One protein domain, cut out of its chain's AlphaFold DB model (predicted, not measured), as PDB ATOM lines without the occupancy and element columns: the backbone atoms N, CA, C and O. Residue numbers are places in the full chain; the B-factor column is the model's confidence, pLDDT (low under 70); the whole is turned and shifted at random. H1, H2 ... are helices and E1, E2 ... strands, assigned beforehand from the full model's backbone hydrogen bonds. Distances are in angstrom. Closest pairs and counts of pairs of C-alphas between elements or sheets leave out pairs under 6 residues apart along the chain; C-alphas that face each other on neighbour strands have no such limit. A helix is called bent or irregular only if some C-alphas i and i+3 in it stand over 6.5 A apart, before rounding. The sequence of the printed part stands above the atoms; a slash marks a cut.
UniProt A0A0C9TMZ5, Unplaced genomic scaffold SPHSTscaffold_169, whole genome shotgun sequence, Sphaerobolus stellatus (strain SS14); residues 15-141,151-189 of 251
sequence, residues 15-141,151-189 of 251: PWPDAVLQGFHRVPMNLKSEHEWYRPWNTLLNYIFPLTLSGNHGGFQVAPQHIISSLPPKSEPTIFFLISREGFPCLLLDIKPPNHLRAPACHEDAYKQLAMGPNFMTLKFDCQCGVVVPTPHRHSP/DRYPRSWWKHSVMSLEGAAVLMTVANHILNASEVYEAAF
ATOM      1  N   PRO A  15     -56.329  15.453  32.973       89.56
ATOM      2  CA  PRO A  15     -56.860  16.745  32.541       89.56
ATOM      3  C   PRO A  15     -56.711  17.009  31.042       89.56
ATOM      4  O   PRO A  15     -57.413  17.855  30.495       89.56
ATOM      5  N   TRP A  16     -55.783  16.309  30.388       93.19
ATOM      6  CA  TRP A  16     -55.386  16.548  29.007       93.19
ATOM      7  C   TRP A  16     -55.296  15.238  28.224       93.19
ATOM      8  O   TRP A  16     -55.095  14.185  28.834       93.19
ATOM      9  N   PRO A  17     -55.370  15.286  26.881       94.06
ATOM     10  CA  PRO A  17     -55.083  14.125  26.049       94.06
ATOM     11  C   PRO A  17     -53.664  13.592  26.268       94.06
ATOM     12  O   PRO A  17     -52.732  14.358  26.533       94.06
ATOM     13  N   ASP A  18     -53.475  12.292  26.038       93.25
ATOM     14  CA  ASP A  18     -52.187  11.614  26.235       93.25
ATOM     15  C   ASP A  18     -51.035  12.280  25.480       93.25
ATOM     16  O   ASP A  18     -49.925  12.356  25.999       93.25
ATOM     17  N   ALA A  19     -51.284  12.814  24.281       91.75
ATOM     18  CA  ALA A  19     -50.265  13.513  23.498       91.75
ATOM     19  C   ALA A  19     -49.679  14.729  24.242       91.75
ATOM     20  O   ALA A  19     -48.467  14.945  24.217       91.75
ATOM     21  N   VAL A  20     -50.526  15.492  24.942       92.81
ATOM     22  CA  VAL A  20     -50.102  16.639  25.755       92.81
ATOM     23  C   VAL A  20     -49.326  16.146  26.974       92.81
ATOM     24  O   VAL A  20     -48.205  16.595  27.213       92.81
ATOM     25  N   LEU A  21     -49.879  15.176  27.710       91.12
ATOM     26  CA  LEU A  21     -49.250  14.635  28.922       91.12
ATOM     27  C   LEU A  21     -47.881  14.010  28.640       91.12
ATOM     28  O   LEU A  21     -46.923  14.243  29.376       91.12
ATOM     29  N   GLN A  22     -47.759  13.257  27.547       92.00
ATOM     30  CA  GLN A  22     -46.488  12.684  27.117       92.00
ATOM     31  C   GLN A  22     -45.448  13.761  26.818       92.00
ATOM     32  O   GLN A  22     -44.278  13.557  27.133       92.00
ATOM     33  N   GLY A  23     -45.853  14.899  26.246       89.81
ATOM     34  CA  GLY A  23     -44.961  16.038  26.043       89.81
ATOM     35  C   GLY A  23     -44.318  16.476  27.356       89.81
ATOM     36  O   GLY A  23     -43.097  16.550  27.449       89.81
ATOM     37  N   PHE A  24     -45.126  16.681  28.395       88.56
ATOM     38  CA  PHE A  24     -44.629  17.123  29.698       88.56
ATOM     39  C   PHE A  24     -43.832  16.053  30.452       88.56
ATOM     40  O   PHE A  24     -42.849  16.388  31.103       88.56
ATOM     41  N   HIS A  25     -44.181  14.770  30.329       88.94
ATOM     42  CA  HIS A  25     -43.398  13.688  30.939       88.94
ATOM     43  C   HIS A  25     -42.027  13.476  30.284       88.94
ATOM     44  O   HIS A  25     -41.102  13.000  30.939       88.94
ATOM     45  N   ARG A  26     -41.882  13.808  28.994       87.81
ATOM     46  CA  ARG A  26     -40.629  13.634  28.242       87.81
ATOM     47  C   ARG A  26     -39.596  14.726  28.492       87.81
ATOM     48  O   ARG A  26     -38.458  14.538  28.084       87.81
ATOM     49  N   VAL A  27     -39.975  15.842  29.113       82.00
ATOM     50  CA  VAL A  27     -39.083  16.980  29.364       82.00
ATOM     51  C   VAL A  27     -38.544  16.886  30.795       82.00
ATOM     52  O   VAL A  27     -39.256  17.224  31.742       82.00
ATOM     53  N   PRO A  28     -37.299  16.413  30.993       77.38
ATOM     54  CA  PRO A  28     -36.654  16.462  32.291       77.38
ATOM     55  C   PRO A  28     -36.632  17.884  32.860       77.38
ATOM     56  O   PRO A  28     -36.207  18.828  32.200       77.38
ATOM     57  N   MET A  29     -36.981  18.020  34.142       64.38
ATOM     58  CA  MET A  29     -36.923  19.291  34.886       64.38
ATOM     59  C   MET A  29     -35.508  19.900  34.986       64.38
ATOM     60  O   MET A  29     -35.340  21.006  35.490       64.38
ATOM     61  N   ASN A  30     -34.471  19.176  34.570       71.25
ATOM     62  CA  ASN A  30     -33.071  19.595  34.598       71.25
ATOM     63  C   ASN A  30     -32.475  19.808  33.195       71.25
ATOM     64  O   ASN A  30     -31.249  19.861  33.055       71.25
ATOM     65  N   LEU A  31     -33.312  19.926  32.160       74.94
ATOM     66  CA  LEU A  31     -32.846  20.225  30.811       74.94
ATOM     67  C   LEU A  31     -32.181  21.600  30.749       74.94
ATOM     68  O   LEU A  31     -32.767  22.611  31.129       74.94
ATOM     69  N   LYS A  32     -30.958  21.635  30.212       75.00
ATOM     70  CA  LYS A  32     -30.233  22.886  29.933       75.00
ATOM     71  C   LYS A  32     -30.770  23.611  28.700       75.00
ATOM     72  O   LYS A  32     -30.524  24.796  28.531       75.00
ATOM     73  N   SER A  33     -31.452  22.880  27.826       79.19
ATOM     74  CA  SER A  33     -31.904  23.378  26.539       79.19
ATOM     75  C   SER A  33     -33.294  23.999  26.647       79.19
ATOM     76  O   SER A  33     -34.283  23.274  26.714       79.19
ATOM     77  N   GLU A  34     -33.376  25.332  26.654       72.56
ATOM     78  CA  GLU A  34     -34.630  26.083  26.827       72.56
ATOM     79  C   GLU A  34     -35.709  25.687  25.804       72.56
ATOM     80  O   GLU A  34     -36.874  25.533  26.153       72.56
ATOM     81  N   HIS A  35     -35.339  25.427  24.545       78.50
ATOM     82  CA  HIS A  35     -36.304  25.091  23.490       78.50
ATOM     83  C   HIS A  35     -37.068  23.782  23.746       78.50
ATOM     84  O   HIS A  35     -38.220  23.645  23.329       78.50
ATOM     85  N   GLU A  36     -36.462  22.821  24.450       81.81
ATOM     86  CA  GLU A  36     -37.135  21.568  24.802       81.81
ATOM     87  C   GLU A  36     -38.236  21.799  25.840       81.81
ATOM     88  O   GLU A  36     -39.261  21.117  25.804       81.81
ATOM     89  N   TRP A  37     -38.084  22.819  26.691       80.19
ATOM     90  CA  TRP A  37     -39.089  23.199  27.680       80.19
ATOM     91  C   TRP A  37     -40.351  23.764  27.052       80.19
ATOM     92  O   TRP A  37     -41.438  23.519  27.564       80.19
ATOM     93  N   TYR A  38     -40.230  24.510  25.955       85.81
ATOM     94  CA  TYR A  38     -41.364  25.176  25.311       85.81
ATOM     95  C   TYR A  38     -42.206  24.234  24.445       85.81
ATOM     96  O   TYR A  38     -43.373  24.524  24.178       85.81
ATOM     97  N   ARG A  39     -41.660  23.090  24.020       89.12
ATOM     98  CA  ARG A  39     -42.369  22.161  23.126       89.12
ATOM     99  C   ARG A  39     -43.687  21.631  23.723       89.12
ATOM    100  O   ARG A  39     -44.697  21.736  23.025       89.12
ATOM    101  N   PRO A  40     -43.749  21.125  24.974       90.19
ATOM    102  CA  PRO A  40     -45.010  20.673  25.573       90.19
ATOM    103  C   PRO A  40     -46.044  21.792  25.698       90.19
ATOM    104  O   PRO A  40     -47.234  21.564  25.487       90.19
ATOM    105  N   TRP A  41     -45.586  23.016  25.975       90.94
ATOM    106  CA  TRP A  41     -46.451  24.191  26.015       90.94
ATOM    107  C   TRP A  41     -47.028  24.525  24.654       90.94
ATOM    108  O   TRP A  41     -48.225  24.766  24.563       90.94
ATOM    109  N   ASN A  42     -46.227  24.468  23.592       91.38
ATOM    110  CA  ASN A  42     -46.739  24.669  22.242       91.38
ATOM    111  C   ASN A  42     -47.851  23.658  21.918       91.38
ATOM    112  O   ASN A  42     -48.901  24.039  21.408       91.38
ATOM    113  N   THR A  43     -47.660  22.379  22.262       93.06
ATOM    114  CA  THR A  43     -48.686  21.340  22.069       93.06
ATOM    115  C   THR A  43     -49.946  21.615  22.892       93.06
ATOM    116  O   THR A  43     -51.046  21.541  22.351       93.06
ATOM    117  N   LEU A  44     -49.806  21.972  24.175       93.44
ATOM    118  CA  LEU A  44     -50.939  22.325  25.036       93.44
ATOM    119  C   LEU A  44     -51.699  23.546  24.506       93.44
ATOM    120  O   LEU A  44     -52.924  23.540  24.458       93.44
ATOM    121  N   LEU A  45     -50.992  24.591  24.083       93.25
ATOM    122  CA  LEU A  45     -51.613  25.824  23.605       93.25
ATOM    123  C   LEU A  45     -52.321  25.624  22.269       93.25
ATOM    124  O   LEU A  45     -53.425  26.126  22.117       93.25
ATOM    125  N   ASN A  46     -51.755  24.847  21.341       93.19
ATOM    126  CA  ASN A  46     -52.453  24.477  20.103       93.19
ATOM    127  C   ASN A  46     -53.687  23.596  20.366       93.19
ATOM    128  O   ASN A  46     -54.618  23.593  19.567       93.19
ATOM    129  N   TYR A  47     -53.709  22.855  21.478       93.19
ATOM    130  CA  TYR A  47     -54.894  22.116  21.907       93.19
ATOM    131  C   TYR A  47     -55.977  23.042  22.483       93.19
ATOM    132  O   TYR A  47     -57.152  22.890  22.156       93.19
ATOM    133  N   ILE A  48     -55.590  24.011  23.319       92.00
ATOM    134  CA  ILE A  48     -56.512  24.974  23.946       92.00
ATOM    135  C   ILE A  48     -57.053  25.986  22.925       92.00
ATOM    136  O   ILE A  48     -58.223  26.360  22.982       92.00
ATOM    137  N   PHE A  49     -56.205  26.420  21.994       90.38
ATOM    138  CA  PHE A  49     -56.494  27.406  20.958       90.38
ATOM    139  C   PHE A  49     -56.379  26.741  19.580       90.38
ATOM    140  O   PHE A  49     -55.352  26.878  18.911       90.38
ATOM    141  N   PRO A  50     -57.397  25.974  19.158       85.81
ATOM    142  CA  PRO A  50     -57.310  25.200  17.931       85.81
ATOM    143  C   PRO A  50     -57.296  26.094  16.684       85.81
ATOM    144  O   PRO A  50     -58.016  27.092  16.588       85.81
ATOM    145  N   LEU A  51     -56.530  25.653  15.681       80.06
ATOM    146  CA  LEU A  51     -56.455  26.257  14.342       80.06
ATOM    147  C   LEU A  51     -57.771  26.197  13.562       80.06
ATOM    148  O   LEU A  51     -57.946  26.913  12.580       80.06
ATOM    149  N   THR A  52     -58.693  25.331  13.970       73.31
ATOM    150  CA  THR A  52     -60.011  25.199  13.359       73.31
ATOM    151  C   THR A  52     -61.048  25.156  14.465       73.31
ATOM    152  O   THR A  52     -61.149  24.162  15.188       73.31
ATOM    153  N   LEU A  53     -61.819  26.231  14.601       74.75
ATOM    154  CA  LEU A  53     -63.027  26.224  15.413       74.75
ATOM    155  C   LEU A  53     -64.200  25.774  14.544       74.75
ATOM    156  O   LEU A  53     -64.274  26.083  13.358       74.75
ATOM    157  N   SER A  54     -65.115  25.002  15.126       67.38
ATOM    158  CA  SER A  54     -66.339  24.609  14.424       67.38
ATOM    159  C   SER A  54     -67.242  25.838  14.284       67.38
ATOM    160  O   SER A  54     -67.818  26.282  15.272       67.38
ATOM    161  N   GLY A  55     -67.343  26.409  13.080       71.62
ATOM    162  CA  GLY A  55     -68.172  27.586  12.797       71.62
ATOM    163  C   GLY A  55     -67.596  28.496  11.707       71.62
ATOM    164  O   GLY A  55     -66.647  28.130  11.023       71.62
ATOM    165  N   ASN A  56     -68.174  29.695  11.560       55.66
ATOM    166  CA  ASN A  56     -67.723  30.742  10.624       55.66
ATOM    167  C   ASN A  56     -66.568  31.601  11.169       55.66
ATOM    168  O   ASN A  56     -66.235  32.627  10.583       55.66
ATOM    169  N   HIS A  57     -65.997  31.232  12.311       65.94
ATOM    170  CA  HIS A  57     -64.949  31.996  12.970       65.94
ATOM    171  C   HIS A  57     -63.589  31.393  12.614       65.94
ATOM    172  O   HIS A  57     -63.409  30.179  12.758       65.94
ATOM    173  N   GLY A  58     -62.644  32.211  12.137       75.12
ATOM    174  CA  GLY A  58     -61.270  31.775  11.911       75.12
ATOM    175  C   GLY A  58     -60.662  31.168  13.176       75.12
ATOM    176  O   GLY A  58     -61.005  31.538  14.302       75.12
ATOM    177  N   GLY A  59     -59.782  30.184  13.005       86.56
ATOM    178  CA  GLY A  59     -59.108  29.572  14.143       86.56
ATOM    179  C   GLY A  59     -57.975  30.423  14.701       86.56
ATOM    180  O   GLY A  59     -57.608  31.470  14.162       86.56
ATOM    181  N   PHE A  60     -57.411  29.941  15.802       90.50
ATOM    182  CA  PHE A  60     -56.288  30.593  16.458       90.50
ATOM    183  C   PHE A  60     -54.959  30.132  15.866       90.50
ATOM    184  O   PHE A  60     -54.777  28.969  15.514       90.50
ATOM    185  N   GLN A  61     -54.005  31.050  15.809       92.19
ATOM    186  CA  GLN A  61     -52.613  30.770  15.521       92.19
ATOM    187  C   GLN A  61     -51.812  30.942  16.807       92.19
ATOM    188  O   GLN A  61     -51.809  32.009  17.416       92.19
ATOM    189  N   VAL A  62     -51.105  29.891  17.209       92.50
ATOM    190  CA  VAL A  62     -50.150  29.929  18.317       92.50
ATOM    191  C   VAL A  62     -48.750  29.939  17.721       92.50
ATOM    192  O   VAL A  62     -48.334  28.965  17.096       92.50
ATOM    193  N   ALA A  63     -48.020  31.035  17.904       91.50
ATOM    194  CA  ALA A  63     -46.675  31.203  17.371       91.50
ATOM    195  C   ALA A  63     -45.681  31.491  18.505       91.50
ATOM    196  O   ALA A  63     -45.842  32.500  19.197       91.50
ATOM    197  N   PRO A  64     -44.641  30.665  18.713       90.44
ATOM    198  CA  PRO A  64     -43.534  31.053  19.571       90.44
ATOM    199  C   PRO A  64     -42.803  32.244  18.945       90.44
ATOM    200  O   PRO A  64     -42.605  32.317  17.734       90.44
ATOM    201  N   GLN A  65     -42.408  33.185  19.782       86.38
ATOM    202  CA  GLN A  65     -41.739  34.417  19.410       86.38
ATOM    203  C   GLN A  65     -40.500  34.583  20.281       86.38
ATOM    204  O   GLN A  65     -40.520  34.293  21.479       86.38
ATOM    205  N   HIS A  66     -39.428  35.087  19.675       82.62
ATOM    206  CA  HIS A  66     -38.175  35.385  20.356       82.62
ATOM    207  C   HIS A  66     -37.992  36.900  20.400       82.62
ATOM    208  O   HIS A  66     -37.857  37.538  19.358       82.62
ATOM    209  N   ILE A  67     -37.947  37.491  21.598       72.75
ATOM    210  CA  ILE A  67     -37.435  38.860  21.727       72.75
ATOM    211  C   ILE A  67     -35.918  38.759  21.828       72.75
ATOM    212  O   ILE A  67     -35.364  38.374  22.861       72.75
ATOM    213  N   ILE A  68     -35.246  39.132  20.741       69.19
ATOM    214  CA  ILE A  68     -33.821  39.436  20.774       69.19
ATOM    215  C   ILE A  68     -33.703  40.794  21.461       69.19
ATOM    216  O   ILE A  68     -34.058  41.829  20.897       69.19
ATOM    217  N   SER A  69     -33.280  40.793  22.724       58.22
ATOM    218  CA  SER A  69     -33.038  42.048  23.424       58.22
ATOM    219  C   SER A  69     -31.848  42.755  22.779       58.22
ATOM    220  O   SER A  69     -30.792  42.157  22.614       58.22
ATOM    221  N   SER A  70     -31.996  44.039  22.450       59.78
ATOM    222  CA  SER A  70     -30.877  44.892  22.024       59.78
ATOM    223  C   SER A  70     -29.923  45.243  23.178       59.78
ATOM    224  O   SER A  70     -28.941  45.957  22.982       59.78
ATOM    225  N   LEU A  71     -30.242  44.799  24.400       60.00
ATOM    226  CA  LEU A  71     -29.389  44.894  25.581       60.00
ATOM    227  C   LEU A  71     -28.164  43.971  25.440       60.00
ATOM    228  O   LEU A  71     -28.172  43.062  24.610       60.00
ATOM    229  N   PRO A  72     -27.081  44.210  26.209       61.66
ATOM    230  CA  PRO A  72     -25.821  43.490  26.045       61.66
ATOM    231  C   PRO A  72     -26.009  41.961  26.025       61.66
ATOM    232  O   PRO A  72     -26.896  41.459  26.716       61.66
ATOM    233  N   PRO A  73     -25.127  41.216  25.322       62.62
ATOM    234  CA  PRO A  73     -25.260  39.792  24.949       62.62
ATOM    235  C   PRO A  73     -25.345  38.781  26.112       62.62
ATOM    236  O   PRO A  73     -25.198  37.582  25.911       62.62
ATOM    237  N   LYS A  74     -25.546  39.247  27.346       62.62
ATOM    238  CA  LYS A  74     -25.668  38.435  28.557       62.62
ATOM    239  C   LYS A  74     -27.110  38.086  28.934       62.62
ATOM    240  O   LYS A  74     -27.284  37.292  29.851       62.62
ATOM    241  N   SER A  75     -28.131  38.674  28.305       63.06
ATOM    242  CA  SER A  75     -29.517  38.252  28.543       63.06
ATOM    243  C   SER A  75     -29.902  37.140  27.575       63.06
ATOM    244  O   SER A  75     -29.911  37.363  26.365       63.06
ATOM    245  N   GLU A  76     -30.235  35.967  28.112       67.00
ATOM    246  CA  GLU A  76     -30.801  34.865  27.335       67.00
ATOM    247  C   GLU A  76     -32.088  35.328  26.625       67.00
ATOM    248  O   GLU A  76     -32.882  36.087  27.206       67.00
ATOM    249  N   PRO A  77     -32.287  34.942  25.352       67.50
ATOM    250  CA  PRO A  77     -33.477  35.313  24.604       67.50
ATOM    251  C   PRO A  77     -34.716  34.772  25.316       67.50
ATOM    252  O   PRO A  77     -34.807  33.592  25.612       67.50
ATOM    253  N   THR A  78     -35.695  35.634  25.584       72.44
ATOM    254  CA  THR A  78     -36.965  35.190  26.169       72.44
ATOM    255  C   THR A  78     -37.897  34.706  25.065       72.44
ATOM    256  O   THR A  78     -38.172  35.454  24.121       72.44
ATOM    257  N   ILE A  79     -38.423  33.491  25.231       80.81
ATOM    258  CA  ILE A  79     -39.492  32.954  24.391       80.81
ATOM    259  C   ILE A  79     -40.852  33.245  25.032       80.81
ATOM    260  O   ILE A  79     -41.076  33.005  26.220       80.81
ATOM    261  N   PHE A  80     -41.774  33.741  24.215       86.38
ATOM    262  CA  PHE A  80     -43.191  33.876  24.541       86.38
ATOM    263  C   PHE A  80     -44.025  33.330  23.387       86.38
ATOM    264  O   PHE A  80     -43.578  33.288  22.248       86.38
ATOM    265  N   PHE A  81     -45.249  32.919  23.664       88.81
ATOM    266  CA  PHE A  81     -46.222  32.518  22.665       88.81
ATOM    267  C   PHE A  81     -47.122  33.697  22.350       88.81
ATOM    268  O   PHE A  81     -47.757  34.258  23.241       88.81
ATOM    269  N   LEU A  82     -47.187  34.065  21.082       88.88
ATOM    270  CA  LEU A  82     -48.212  34.946  20.564       88.88
ATOM    271  C   LEU A  82     -49.381  34.087  20.090       88.88
ATOM    272  O   LEU A  82     -49.224  33.267  19.188       88.88
ATOM    273  N   ILE A  83     -50.535  34.271  20.714       89.69
ATOM    274  CA  ILE A  83     -51.797  33.676  20.304       89.69
ATOM    275  C   ILE A  83     -52.576  34.764  19.579       89.69
ATOM    276  O   ILE A  83     -52.939  35.782  20.177       89.69
ATOM    277  N   SER A  84     -52.801  34.558  18.289       88.19
ATOM    278  CA  SER A  84     -53.539  35.464  17.418       88.19
ATOM    279  C   SER A  84     -54.740  34.774  16.785       88.19
ATOM    280  O   SER A  84     -54.806  33.548  16.715       88.19
ATOM    281  N   ARG A  85     -55.699  35.562  16.311       85.19
ATOM    282  CA  ARG A  85     -56.850  35.106  15.528       85.19
ATOM    283  C   ARG A  85     -57.013  36.045  14.347       85.19
ATOM    284  O   ARG A  85     -57.027  37.254  14.531       85.19
ATOM    285  N   GLU A  86     -57.021  35.493  13.135       82.94
ATOM    286  CA  GLU A  86     -57.121  36.271  11.884       82.94
ATOM    287  C   GLU A  86     -56.097  37.427  11.780       82.94
ATOM    288  O   GLU A  86     -56.379  38.499  11.257       82.94
ATOM    289  N   GLY A  87     -54.882  37.216  12.303       78.81
ATOM    290  CA  GLY A  87     -53.818  38.227  12.327       78.81
ATOM    291  C   GLY A  87     -53.887  39.216  13.497       78.81
ATOM    292  O   GLY A  87     -52.947  39.987  13.689       78.81
ATOM    293  N   PHE A  88     -54.930  39.164  14.328       78.75
ATOM    294  CA  PHE A  88     -55.056  39.996  15.521       78.75
ATOM    295  C   PHE A  88     -54.426  39.320  16.737       78.75
ATOM    296  O   PHE A  88     -54.805  38.198  17.064       78.75
ATOM    297  N   PRO A  89     -53.478  39.967  17.432       81.69
ATOM    298  CA  PRO A  89     -52.907  39.416  18.653       81.69
ATOM    299  C   PRO A  89     -53.956  39.427  19.775       81.69
ATOM    300  O   PRO A  89     -54.450  40.483  20.160       81.69
ATOM    301  N   CYS A  90     -54.288  38.255  20.318       81.62
ATOM    302  CA  CYS A  90     -55.272  38.106  21.395       81.62
ATOM    303  C   CYS A  90     -54.595  37.940  22.760       81.62
ATOM    304  O   CYS A  90     -55.031  38.508  23.761       81.62
ATOM    305  N   LEU A  91     -53.522  37.149  22.808       83.31
ATOM    306  CA  LEU A  91     -52.825  36.802  24.041       83.31
ATOM    307  C   LEU A  91     -51.322  36.674  23.782       83.31
ATOM    308  O   LEU A  91     -50.892  36.082  22.796       83.31
ATOM    309  N   LEU A  92     -50.519  37.196  24.703       82.31
ATOM    310  CA  LEU A  92     -49.080  36.995  24.758       82.31
ATOM    311  C   LEU A  92     -48.759  36.181  26.015       82.31
ATOM    312  O   LEU A  92     -49.050  36.610  27.125       82.31
ATOM    313  N   LEU A  93     -48.184  34.996  25.867       84.31
ATOM    314  CA  LEU A  93     -47.897  34.084  26.969       84.31
ATOM    315  C   LEU A  93     -46.394  33.812  27.055       84.31
ATOM    316  O   LEU A  93     -45.848  33.001  26.320       84.31
ATOM    317  N   ASP A  94     -45.714  34.477  27.970       82.44
ATOM    318  CA  ASP A  94     -44.355  34.144  28.385       82.44
ATOM    319  C   ASP A  94     -44.387  32.857  29.239       82.44
ATOM    320  O   ASP A  94     -45.374  32.535  29.895       82.44
ATOM    321  N   ILE A  95     -43.346  32.038  29.205       80.38
ATOM    322  CA  ILE A  95     -43.252  30.831  30.036       80.38
ATOM    323  C   ILE A  95     -41.885  30.862  30.680       80.38
ATOM    324  O   ILE A  95     -40.869  31.047  30.010       80.38
ATOM    325  N   LYS A  96     -41.873  30.752  32.007       73.44
ATOM    326  CA  LYS A  96     -40.690  30.928  32.829       73.44
ATOM    327  C   LYS A  96     -40.281  29.636  33.530       73.44
ATOM    328  O   LYS A  96     -41.128  28.903  34.048       73.44
ATOM    329  N   PRO A  97     -38.961  29.392  33.610       66.75
ATOM    330  CA  PRO A  97     -38.399  28.396  34.493       66.75
ATOM    331  C   PRO A  97     -38.878  28.577  35.936       66.75
ATOM    332  O   PRO A  97     -39.096  29.706  36.383       66.75
ATOM    333  N   PRO A  98     -38.925  27.497  36.720       57.16
ATOM    334  CA  PRO A  98     -39.425  27.532  38.094       57.16
ATOM    335  C   PRO A  98     -38.623  28.463  38.990       57.16
ATOM    336  O   PRO A  98     -39.124  29.163  39.867       57.16
ATOM    337  N   ASN A  99     -37.315  28.476  38.749       60.50
ATOM    338  CA  ASN A  99     -36.365  29.246  39.526       60.50
ATOM    339  C   ASN A  99     -36.565  30.755  39.318       60.50
ATOM    340  O   ASN A  99     -36.157  31.536  40.172       60.50
ATOM    341  N   HIS A 100     -37.228  31.166  38.229       62.25
ATOM    342  CA  HIS A 100     -37.480  32.573  37.907       62.25
ATOM    343  C   HIS A 100     -38.697  33.139  38.654       62.25
ATOM    344  O   HIS A 100     -38.892  34.353  38.661       62.25
ATOM    345  N   LEU A 101     -39.501  32.284  39.292       56.25
ATOM    346  CA  LEU A 101     -40.741  32.665  39.974       56.25
ATOM    347  C   LEU A 101     -40.654  32.511  41.502       56.25
ATOM    348  O   LEU A 101     -41.579  32.849  42.226       56.25
ATOM    349  N   ARG A 102     -39.501  32.088  42.038       55.25
ATOM    350  CA  ARG A 102     -39.302  31.920  43.491       55.25
ATOM    351  C   ARG A 102     -39.219  33.228  44.284       55.25
ATOM    352  O   ARG A 102     -39.300  33.182  45.507       55.25
ATOM    353  N   ALA A 103     -39.057  34.382  43.635       53.56
ATOM    354  CA  ALA A 103     -39.021  35.673  44.317       53.56
ATOM    355  C   ALA A 103     -40.447  36.245  44.480       53.56
ATOM    356  O   ALA A 103     -41.076  36.580  43.476       53.56
ATOM    357  N   PRO A 104     -40.956  36.449  45.714       47.88
ATOM    358  CA  PRO A 104     -42.301  36.993  45.952       47.88
ATOM    359  C   PRO A 104     -42.561  38.348  45.272       47.88
ATOM    360  O   PRO A 104     -43.679  38.621  44.842       47.88
ATOM    361  N   ALA A 105     -41.521  39.175  45.111       50.12
ATOM    362  CA  ALA A 105     -41.597  40.456  44.406       50.12
ATOM    363  C   ALA A 105     -41.950  40.300  42.913       50.12
ATOM    364  O   ALA A 105     -42.662  41.131  42.352       50.12
ATOM    365  N   CYS A 106     -41.525  39.203  42.275       49.81
ATOM    366  CA  CYS A 106     -41.861  38.919  40.881       49.81
ATOM    367  C   CYS A 106     -43.351  38.606  40.694       49.81
ATOM    368  O   CYS A 106     -43.870  38.811  39.602       49.81
ATOM    369  N   HIS A 107     -44.049  38.163  41.746       47.75
ATOM    370  CA  HIS A 107     -45.491  37.951  41.703       47.75
ATOM    371  C   HIS A 107     -46.246  39.287  41.756       47.75
ATOM    372  O   HIS A 107     -47.097  39.535  40.909       47.75
ATOM    373  N   GLU A 108     -45.935  40.183  42.697       45.97
ATOM    374  CA  GLU A 108     -46.659  41.463  42.833       45.97
ATOM    375  C   GLU A 108     -46.460  42.419  41.650       45.97
ATOM    376  O   GLU A 108     -47.410  43.082  41.228       45.97
ATOM    377  N   ASP A 109     -45.262  42.470  41.070       45.06
ATOM    378  CA  ASP A 109     -44.987  43.343  39.921       45.06
ATOM    379  C   ASP A 109     -45.569  42.821  38.606       45.06
ATOM    380  O   ASP A 109     -45.853  43.602  37.694       45.06
ATOM    381  N   ALA A 110     -45.798  41.515  38.534       45.91
ATOM    382  CA  ALA A 110     -46.575  40.875  37.495       45.91
ATOM    383  C   ALA A 110     -48.072  41.226  37.597       45.91
ATOM    384  O   ALA A 110     -48.688  41.640  36.613       45.91
ATOM    385  N   TYR A 111     -48.652  41.149  38.800       45.94
ATOM    386  CA  TYR A 111     -50.069  41.456  39.050       45.94
ATOM    387  C   TYR A 111     -50.480  42.874  38.637       45.94
ATOM    388  O   TYR A 111     -51.562  43.055  38.082       45.94
ATOM    389  N   LYS A 112     -49.614  43.875  38.838       44.12
ATOM    390  CA  LYS A 112     -49.903  45.286  38.512       44.12
ATOM    391  C   LYS A 112     -50.170  45.554  37.019       44.12
ATOM    392  O   LYS A 112     -50.573  46.663  36.683       44.12
ATOM    393  N   GLN A 113     -49.937  44.590  36.120       45.16
ATOM    394  CA  GLN A 113     -49.815  44.853  34.675       45.16
ATOM    395  C   GLN A 113     -50.861  44.150  33.810       45.16
ATOM    396  O   GLN A 113     -51.182  44.652  32.737       45.16
ATOM    397  N   LEU A 114     -51.543  43.132  34.353       39.16
ATOM    398  CA  LEU A 114     -52.874  42.726  33.868       39.16
ATOM    399  C   LEU A 114     -53.870  43.900  33.903       39.16
ATOM    400  O   LEU A 114     -54.856  43.901  33.181       39.16
ATOM    401  N   ALA A 115     -53.575  44.927  34.707       38.72
ATOM    402  CA  ALA A 115     -54.357  46.142  34.873       38.72
ATOM    403  C   ALA A 115     -54.210  47.225  33.798       38.72
ATOM    404  O   ALA A 115     -54.663  48.359  34.011       38.72
ATOM    405  N   MET A 116     -53.567  46.901  32.672       38.53
ATOM    406  CA  MET A 116     -53.248  47.865  31.616       38.53
ATOM    407  C   MET A 116     -54.132  47.792  30.359       38.53
ATOM    408  O   MET A 116     -53.954  48.623  29.472       38.53
ATOM    409  N   GLY A 117     -55.146  46.919  30.305       36.41
ATOM    410  CA  GLY A 117     -56.238  47.027  29.325       36.41
ATOM    411  C   GLY A 117     -56.352  45.886  28.297       36.41
ATOM    412  O   GLY A 117     -55.649  44.887  28.397       36.41
ATOM    413  N   PRO A 118     -57.262  46.016  27.310       37.19
ATOM    414  CA  PRO A 118     -57.834  44.924  26.523       37.19
ATOM    415  C   PRO A 118     -57.055  44.619  25.239       37.19
ATOM    416  O   PRO A 118     -57.434  43.722  24.501       37.19
ATOM    417  N   ASN A 119     -55.974  45.354  24.967       39.62
ATOM    418  CA  ASN A 119     -55.258  45.245  23.697       39.62
ATOM    419  C   ASN A 119     -54.123  44.213  23.742       39.62
ATOM    420  O   ASN A 119     -53.681  43.782  22.688       39.62
ATOM    421  N   PHE A 120     -53.650  43.822  24.932       43.94
ATOM    422  CA  PHE A 120     -52.576  42.842  25.116       43.94
ATOM    423  C   PHE A 120     -52.659  42.239  26.524       43.94
ATOM    424  O   PHE A 120     -52.414  42.933  27.511       43.94
ATOM    425  N   MET A 121     -52.970  40.946  26.639       50.41
ATOM    426  CA  MET A 121     -52.788  40.216  27.897       50.41
ATOM    427  C   MET A 121     -51.411  39.552  27.868       50.41
ATOM    428  O   MET A 121     -51.159  38.731  26.995       50.41
ATOM    429  N   THR A 122     -50.513  39.911  28.791       49.56
ATOM    430  CA  THR A 122     -49.236  39.207  28.978       49.56
ATOM    431  C   THR A 122     -49.350  38.231  30.148       49.56
ATOM    432  O   THR A 122     -49.272  38.628  31.312       49.56
ATOM    433  N   LEU A 123     -49.535  36.953  29.842       55.38
ATOM    434  CA  LEU A 123     -49.464  35.857  30.804       55.38
ATOM    435  C   LEU A 123     -48.030  35.314  30.855       55.38
ATOM    436  O   LEU A 123     -47.244  35.529  29.944       55.38
ATOM    437  N   LYS A 124     -47.669  34.650  31.940       54.72
ATOM    438  CA  LYS A 124     -46.371  34.041  32.244       54.72
ATOM    439  C   LYS A 124     -46.656  32.638  32.801       54.72
ATOM    440  O   LYS A 124     -47.621  32.510  33.529       54.72
ATOM    441  N   PHE A 125     -45.897  31.580  32.544       49.19
ATOM    442  CA  PHE A 125     -46.228  30.242  33.088       49.19
ATOM    443  C   PHE A 125     -45.039  29.598  33.809       49.19
ATOM    444  O   PHE A 125     -43.974  29.486  33.221       49.19
ATOM    445  N   ASP A 126     -45.195  29.176  35.064       48.62
ATOM    446  CA  ASP A 126     -44.234  28.363  35.819       48.62
ATOM    447  C   ASP A 126     -44.306  26.911  35.359       48.62
ATOM    448  O   ASP A 126     -45.357  26.270  35.436       48.62
ATOM    449  N   CYS A 127     -43.180  26.359  34.933       40.88
ATOM    450  CA  CYS A 127     -43.123  25.001  34.407       40.88
ATOM    451  C   CYS A 127     -42.927  23.880  35.443       40.88
ATOM    452  O   CYS A 127     -43.206  22.732  35.108       40.88
ATOM    453  N   GLN A 128     -42.530  24.156  36.690       41.53
ATOM    454  CA  GLN A 128     -42.405  23.116  37.734       41.53
ATOM    455  C   GLN A 128     -43.674  22.977  38.544       41.53
ATOM    456  O   GLN A 128     -44.032  21.868  38.937       41.53
ATOM    457  N   CYS A 129     -44.339  24.096  38.821       40.62
ATOM    458  CA  CYS A 129     -45.591  24.066  39.558       40.62
ATOM    459  C   CYS A 129     -46.821  24.232  38.671       40.62
ATOM    460  O   CYS A 129     -47.915  24.096  39.196       40.62
ATOM    461  N   GLY A 130     -46.662  24.457  37.360       42.28
ATOM    462  CA  GLY A 130     -47.771  24.597  36.417       42.28
ATOM    463  C   GLY A 130     -48.625  25.837  36.682       42.28
ATOM    464  O   GLY A 130     -49.813  25.810  36.376       42.28
ATOM    465  N   VAL A 131     -48.036  26.884  37.259       46.69
ATOM    466  CA  VAL A 131     -48.723  28.084  37.744       46.69
ATOM    467  C   VAL A 131     -48.578  29.226  36.747       46.69
ATOM    468  O   VAL A 131     -47.467  29.638  36.447       46.69
ATOM    469  N   VAL A 132     -49.677  29.821  36.286       46.56
ATOM    470  CA  VAL A 132     -49.599  31.064  35.504       46.56
ATOM    471  C   VAL A 132     -49.251  32.237  36.436       46.56
ATOM    472  O   VAL A 132     -49.929  32.471  37.432       46.56
ATOM    473  N   VAL A 133     -48.212  32.996  36.107       43.44
ATOM    474  CA  VAL A 133     -47.811  34.275  36.716       43.44
ATOM    475  C   VAL A 133     -47.979  35.377  35.648       43.44
ATOM    476  O   VAL A 133     -48.042  35.044  34.490       43.44
ATOM    477  N   PRO A 134     -48.156  36.672  35.915       44.69
ATOM    478  CA  PRO A 134     -48.145  37.694  34.832       44.69
ATOM    479  C   PRO A 134     -46.743  38.323  34.556       44.69
ATOM    480  O   PRO A 134     -45.787  37.991  35.254       44.69
ATOM    481  N   THR A 135     -46.556  39.222  33.567       45.31
ATOM    482  CA  THR A 135     -45.241  39.881  33.274       45.31
ATOM    483  C   THR A 135     -45.331  41.387  33.005       45.31
ATOM    484  O   THR A 135     -46.334  41.826  32.449       45.31
ATOM    485  N   PRO A 136     -44.268  42.175  33.288       40.06
ATOM    486  CA  PRO A 136     -44.253  43.598  32.987       40.06
ATOM    487  C   PRO A 136     -44.181  44.087  31.525       40.06
ATOM    488  O   PRO A 136     -43.283  43.674  30.801       40.06
ATOM    489  N   HIS A 137     -44.956  45.127  31.182       38.75
ATOM    490  CA  HIS A 137     -44.639  46.159  30.181       38.75
ATOM    491  C   HIS A 137     -44.604  47.551  30.845       38.75
ATOM    492  O   HIS A 137     -45.607  48.051  31.338       38.75
ATOM    493  N   ARG A 138     -43.447  48.225  30.851       42.50
ATOM    494  CA  ARG A 138     -43.241  49.465  31.630       42.50
ATOM    495  C   ARG A 138     -43.764  50.770  30.996       42.50
ATOM    496  O   ARG A 138     -43.621  51.808  31.636       42.50
ATOM    497  N   HIS A 139     -44.335  50.771  29.784       41.00
ATOM    498  CA  HIS A 139     -44.407  52.018  28.995       41.00
ATOM    499  C   HIS A 139     -45.712  52.356  28.251       41.00
ATOM    500  O   HIS A 139     -45.721  53.371  27.561       41.00
ATOM    501  N   SER A 140     -46.818  51.617  28.400       42.81
ATOM    502  CA  SER A 140     -48.061  51.997  27.698       42.81
ATOM    503  C   SER A 140     -49.035  52.787  28.583       42.81
ATOM    504  O   SER A 140     -49.278  52.394  29.726       42.81
ATOM    505  N   PRO A 141     -49.616  53.893  28.079       42.50
ATOM    506  CA  PRO A 141     -50.615  54.655  28.812       42.50
ATOM    507  C   PRO A 141     -51.880  53.817  29.014       42.50
ATOM    508  O   PRO A 141     -52.391  53.177  28.094       42.50
ATOM    509  N   ASP A 151     -57.529  44.699  39.648       47.41
ATOM    510  CA  ASP A 151     -57.226  43.767  40.751       47.41
ATOM    511  C   ASP A 151     -58.240  42.594  40.844       47.41
ATOM    512  O   ASP A 151     -58.312  41.894  41.854       47.41
ATOM    513  N   ARG A 152     -59.076  42.392  39.812       52.44
ATOM    514  CA  ARG A 152     -60.225  41.474  39.788       52.44
ATOM    515  C   ARG A 152     -59.913  40.054  39.354       52.44
ATOM    516  O   ARG A 152     -60.770  39.201  39.574       52.44
ATOM    517  N   TYR A 153     -58.756  39.768  38.757       55.12
ATOM    518  CA  TYR A 153     -58.452  38.376  38.431       55.12
ATOM    519  C   TYR A 153     -58.189  37.604  39.726       55.12
ATOM    520  O   TYR A 153     -57.271  37.968  40.471       55.12
ATOM    521  N   PRO A 154     -58.995  36.575  40.039       65.62
ATOM    522  CA  PRO A 154     -58.902  35.884  41.310       65.62
ATOM    523  C   PRO A 154     -57.488  35.362  41.535       65.62
ATOM    524  O   PRO A 154     -56.955  34.618  40.718       65.62
ATOM    525  N   ARG A 155     -56.885  35.696  42.684       67.81
ATOM    526  CA  ARG A 155     -55.573  35.149  43.079       67.81
ATOM    527  C   ARG A 155     -55.549  33.619  43.092       67.81
ATOM    528  O   ARG A 155     -54.472  33.033  43.072       67.81
ATOM    529  N   SER A 156     -56.720  32.985  43.177       72.50
ATOM    530  CA  SER A 156     -56.872  31.541  43.058       72.50
ATOM    531  C   SER A 156     -56.430  31.031  41.692       72.50
ATOM    532  O   SER A 156     -55.735  30.033  41.663       72.50
ATOM    533  N   TRP A 157     -56.690  31.740  40.587       68.31
ATOM    534  CA  TRP A 157     -56.365  31.260  39.234       68.31
ATOM    535  C   TRP A 157     -54.877  30.940  39.022       68.31
ATOM    536  O   TRP A 157     -54.500  30.173  38.144       68.31
ATOM    537  N   TRP A 158     -54.026  31.504  39.868       65.00
ATOM    538  CA  TRP A 158     -52.580  31.542  39.714       65.00
ATOM    539  C   TRP A 158     -51.862  30.665  40.743       65.00
ATOM    540  O   TRP A 158     -50.737  30.956  41.128       65.00
ATOM    541  N   LYS A 159     -52.525  29.643  41.293       74.38
ATOM    542  CA  LYS A 159     -51.935  28.757  42.319       74.38
ATOM    543  C   LYS A 159     -52.098  27.274  42.025       74.38
ATOM    544  O   LYS A 159     -51.853  26.444  42.897       74.38
ATOM    545  N   HIS A 160     -52.515  26.945  40.814       77.94
ATOM    546  CA  HIS A 160     -52.784  25.575  40.429       77.94
ATOM    547  C   HIS A 160     -51.707  25.073  39.491       77.94
ATOM    548  O   HIS A 160     -51.157  25.852  38.727       77.94
ATOM    549  N   SER A 161     -51.456  23.768  39.539       83.00
ATOM    550  CA  SER A 161     -50.670  23.094  38.519       83.00
ATOM    551  C   SER A 161     -51.535  22.788  37.322       83.00
ATOM    552  O   SER A 161     -52.551  22.120  37.464       83.00
ATOM    553  N   VAL A 162     -51.111  23.207  36.132       85.44
ATOM    554  CA  VAL A 162     -51.791  22.854  34.882       85.44
ATOM    555  C   VAL A 162     -51.907  21.341  34.674       85.44
ATOM    556  O   VAL A 162     -52.797  20.904  33.960       85.44
ATOM    557  N   MET A 163     -51.047  20.530  35.307       85.88
ATOM    558  CA  MET A 163     -51.147  19.062  35.265       85.88
ATOM    559  C   MET A 163     -52.172  18.494  36.241       85.88
ATOM    560  O   MET A 163     -52.476  17.306  36.176       85.88
ATOM    561  N   SER A 164     -52.690  19.304  37.163       87.00
ATOM    562  CA  SER A 164     -53.811  18.907  38.003       87.00
ATOM    563  C   SER A 164     -55.125  19.206  37.289       87.00
ATOM    564  O   SER A 164     -55.228  20.139  36.494       87.00
ATOM    565  N   LEU A 165     -56.163  18.431  37.608       87.94
ATOM    566  CA  LEU A 165     -57.498  18.658  37.059       87.94
ATOM    567  C   LEU A 165     -58.033  20.060  37.384       87.94
ATOM    568  O   LEU A 165     -58.658  20.704  36.546       87.94
ATOM    569  N   GLU A 166     -57.742  20.555  38.586       85.56
ATOM    570  CA  GLU A 166     -58.125  21.899  39.014       85.56
ATOM    571  C   GLU A 166     -57.403  22.982  38.199       85.56
ATOM    572  O   GLU A 166     -58.046  23.908  37.707       85.56
ATOM    573  N   GLY A 167     -56.087  22.857  37.996       86.12
ATOM    574  CA  GLY A 167     -55.344  23.844  37.213       86.12
ATOM    575  C   GLY A 167     -55.681  23.806  35.733       86.12
ATOM    576  O   GLY A 167     -55.735  24.859  35.102       86.12
ATOM    577  N   ALA A 168     -56.004  22.633  35.197       88.56
ATOM    578  CA  ALA A 168     -56.537  22.509  33.851       88.56
ATOM    579  C   ALA A 168     -57.889  23.205  33.687       88.56
ATOM    580  O   ALA A 168     -58.069  23.988  32.755       88.56
ATOM    581  N   ALA A 169     -58.817  22.995  34.624       88.00
ATOM    582  CA  ALA A 169     -60.109  23.673  34.619       88.00
ATOM    583  C   ALA A 169     -59.955  25.199  34.714       88.00
ATOM    584  O   ALA A 169     -60.631  25.944  34.000       88.00
ATOM    585  N   VAL A 170     -59.029  25.676  35.550       84.88
ATOM    586  CA  VAL A 170     -58.703  27.102  35.663       84.88
ATOM    587  C   VAL A 170     -58.110  27.639  34.362       84.88
ATOM    588  O   VAL A 170     -58.572  28.670  33.879       84.88
ATOM    589  N   LEU A 171     -57.148  26.941  33.755       87.25
ATOM    590  CA  LEU A 171     -56.552  27.368  32.490       87.25
ATOM    591  C   LEU A 171     -57.591  27.424  31.365       87.25
ATOM    592  O   LEU A 171     -57.647  28.416  30.645       87.25
ATOM    593  N   MET A 172     -58.457  26.415  31.250       88.19
ATOM    594  CA  MET A 172     -59.559  26.421  30.282       88.19
ATOM    595  C   MET A 172     -60.550  27.556  30.550       88.19
ATOM    596  O   MET A 172     -61.055  28.165  29.613       88.19
ATOM    597  N   THR A 173     -60.805  27.890  31.817       85.81
ATOM    598  CA  THR A 173     -61.649  29.038  32.182       85.81
ATOM    599  C   THR A 173     -61.022  30.352  31.717       85.81
ATOM    600  O   THR A 173     -61.717  31.185  31.135       85.81
ATOM    601  N   VAL A 174     -59.713  30.528  31.923       83.69
ATOM    602  CA  VAL A 174     -58.968  31.699  31.433       83.69
ATOM    603  C   VAL A 174     -58.995  31.751  29.908       83.69
ATOM    604  O   VAL A 174     -59.312  32.796  29.348       83.69
ATOM    605  N   ALA A 175     -58.728  30.628  29.239       86.12
ATOM    606  CA  ALA A 175     -58.774  30.539  27.786       86.12
ATOM    607  C   ALA A 175     -60.157  30.922  27.250       86.12
ATOM    608  O   ALA A 175     -60.251  31.831  26.436       86.12
ATOM    609  N   ASN A 176     -61.235  30.341  27.783       85.06
ATOM    610  CA  ASN A 176     -62.607  30.688  27.406       85.06
ATOM    611  C   ASN A 176     -62.930  32.165  27.650       85.06
ATOM    612  O   ASN A 176     -63.646  32.780  26.865       85.06
ATOM    613  N   HIS A 177     -62.403  32.760  28.722       82.69
ATOM    614  CA  HIS A 177     -62.579  34.188  28.964       82.69
ATOM    615  C   HIS A 177     -61.904  35.035  27.880       82.69
ATOM    616  O   HIS A 177     -62.500  36.002  27.411       82.69
ATOM    617  N   ILE A 178     -60.698  34.649  27.458       79.44
ATOM    618  CA  ILE A 178     -59.977  35.294  26.355       79.44
ATOM    619  C   ILE A 178     -60.747  35.117  25.046       79.44
ATOM    620  O   ILE A 178     -60.972  36.107  24.363       79.44
ATOM    621  N   LEU A 179     -61.223  33.904  24.745       82.06
ATOM    622  CA  LEU A 179     -62.046  33.619  23.563       82.06
ATOM    623  C   LEU A 179     -63.275  34.535  23.506       82.06
ATOM    624  O   LEU A 179     -63.464  35.257  22.529       82.06
ATOM    625  N   ASN A 180     -64.054  34.576  24.588       81.31
ATOM    626  CA  ASN A 180     -65.255  35.405  24.669       81.31
ATOM    627  C   ASN A 180     -64.925  36.902  24.556       81.31
ATOM    628  O   ASN A 180     -65.658  37.655  23.917       81.31
ATOM    629  N   ALA A 181     -63.834  37.358  25.180       76.88
ATOM    630  CA  ALA A 181     -63.409  38.752  25.095       76.88
ATOM    631  C   ALA A 181     -62.979  39.126  23.668       76.88
ATOM    632  O   ALA A 181     -63.345  40.203  23.194       76.88
ATOM    633  N   SER A 182     -62.257  38.238  22.979       74.62
ATOM    634  CA  SER A 182     -61.880  38.406  21.574       74.62
ATOM    635  C   SER A 182     -63.110  38.481  20.673       74.62
ATOM    636  O   SER A 182     -63.189  39.385  19.850       74.62
ATOM    637  N   GLU A 183     -64.112  37.625  20.878       79.69
ATOM    638  CA  GLU A 183     -65.361  37.659  20.103       79.69
ATOM    639  C   GLU A 183     -66.158  38.951  20.315       79.69
ATOM    640  O   GLU A 183     -66.626  39.565  19.356       79.69
ATOM    641  N   VAL A 184     -66.290  39.406  21.566       76.69
ATOM    642  CA  VAL A 184     -66.953  40.684  21.873       76.69
ATOM    643  C   VAL A 184     -66.199  41.848  21.234       76.69
ATOM    644  O   VAL A 184     -66.825  42.776  20.718       76.69
ATOM    645  N   TYR A 185     -64.867  41.807  21.253       70.69
ATOM    646  CA  TYR A 185     -64.036  42.825  20.625       70.69
ATOM    647  C   TYR A 185     -64.208  42.834  19.100       70.69
ATOM    648  O   TYR A 185     -64.471  43.889  18.533       70.69
ATOM    649  N   GLU A 186     -64.139  41.675  18.443       72.38
ATOM    650  CA  GLU A 186     -64.380  41.534  16.999       72.38
ATOM    651  C   GLU A 186     -65.771  42.053  16.604       72.38
ATOM    652  O   GLU A 186     -65.910  42.775  15.618       72.38
ATOM    653  N   ALA A 187     -66.800  41.746  17.401       77.31
ATOM    654  CA  ALA A 187     -68.161  42.217  17.159       77.31
ATOM    655  C   ALA A 187     -68.318  43.737  17.353       77.31
ATOM    656  O   ALA A 187     -69.084  44.376  16.630       77.31
ATOM    657  N   ALA A 188     -67.615  44.324  18.327       73.06
ATOM    658  CA  ALA A 188     -67.646  45.761  18.605       73.06
ATOM    659  C   ALA A 188     -66.800  46.580  17.618       73.06
ATOM    660  O   ALA A 188     -67.114  47.738  17.336       73.06
ATOM    661  N   PHE A 189     -65.738  45.974  17.092       72.50
ATOM    662  CA  PHE A 189     -64.815  46.564  16.135       72.50
ATOM    663  C   PHE A 189     -64.733  45.656  14.909       72.50
ATOM    664  O   PHE A 189     -63.686  45.038  14.688       72.50
TER     665      PHE A 189
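This is residues 15 to 141 and 151 to 189 of the 251 residues of an uncharacterized protein of Sphaerobolus stellatus (strain SS14) (UniProt A0A0C9TMZ5). A strongly twisted sheet of five strands runs through the domain, with helix H2 and the long helix H5 over one face at a steep tilt to each other, and H1 folding back along H2 as a further helix outside it. H3 and the four-residue H4 sit near the edge strand E5, and residues 70 to 75, between E1 and E2, stick out as a free loop. The printed part has 166 residues, with five named helices and five named strands in the order H1 H2 E1 E2 E3 H3 E4 E5 H4 H5. The sheet is mixed, in the order E1 E2 E3 E4 E5 with E3 and E4 parallel, and the class is mixed, helices and strands. The whole is compact, with a radius of gyration of the C-alphas of 15.9 A and spans of 43 by 43 by 31 A.

The sheet holds E1, residues 60 to 67, 21.2 A long from first to last C-alpha; E2, residues 78 to 85, 22.6 A; E3, residues 88 to 96, 24.3 A; E4, residues 121 to 126, 16.6 A; and E5, residues 132 to 134, 6.8 A. C-alpha 60, where E1 begins, is at (-56.288, 30.593, 16.458). The helices are H1, residues 18 to 25, 10.2 A; H2, residues 34 to 48, 22.1 A; H3, residues 104 to 111, 11.3 A; H4, residues 155 to 158, 5.8 A; and H5, residues 165 to 188, 34.3 A. H1 begins with C-alpha 18 at (-52.187, 11.614, 26.235), and H5 ends with C-alpha 188 at (-67.646, 45.761, 18.605). H2 is irregular, but only just: C-alphas 37 and 40 are 6.8 A apart.

E1, E2 and E3 form a meander, each strand the antiparallel neighbour of the one before; N 63 and O 82 are 2.8 A apart, and N 83 and O 91 are 2.8 A apart. E3 and E4 are parallel at 25 degrees, with N 94 and O 123 at 2.7 A. E3, H3 and E4 form a strand-helix-strand unit, two parallel neighbour strands with a helix between them in the chain, and its crossover is right-handed. E4 and E5 are a hairpin, with N 124 and O 133 at 2.6 A. H2 and H5 are on one face of the sheet, an arrangement of two layers, helices over strands. H2 has a height over the sheet of 8.4 A and runs along the strands, at 18 degrees to E2 on the local plane; its closest C-alphas to E1 are those of Asn 46 and Val 62, 6.2 A apart. H5 lies over E3 at a height of 8.8 A and runs along it at 21 degrees on the local plane; the closest C-alphas are those of Cys 90 and Ser 182, 6.6 A apart. H2 and H5 are close but not clearly touching, at a steep tilt of 66 degrees; the C-alphas of Ile 48 and Ala 175 are the closest, 7.1 A apart. H1 is not on the sheet but touches residues 39 to 44 of H2 in a helical hairpin, at a shallow tilt of 26 degrees; the closest C-alphas, of Gly 23 and Pro 40, are 4.7 A apart. H3 only grazes the sheet with residues 106 to 111; the C-alphas of Ala 110 and Pro 134, the closest of H3 and E5, are 4.4 A apart. H4 only grazes the sheet with residues 157 to 158, and only just touches residues 167 to 171 of H5, with 3 pairs of C-alphas within 8 A, the closest those of Trp 157 and Val 170 at 6.0 A. H1 and H5 are apart, and so are H3 and H5. Every O i to N i+4 pair is within hydrogen-bond range in H1, H3 and H5, and 7 of 11 are in H2; H4 is too short for such a pair, and its 1 O i to N i+3 pair is not within range.

The two C-alphas farthest apart, of Gly 55 and Pro 72, are 47.1 A apart. Residues 142 to 150 are not printed, and C-alphas 141 and 151 are 17.5 A apart across the cut, which lies in the link from E5 to H4. Of the links that are printed whole, H2 to E1 is long, with 11 residues. The mean pLDDT of the printed part is 71.0, and 66 residues are under 70, among them residues 68 to 77, 97 to 141 and 151 to 155.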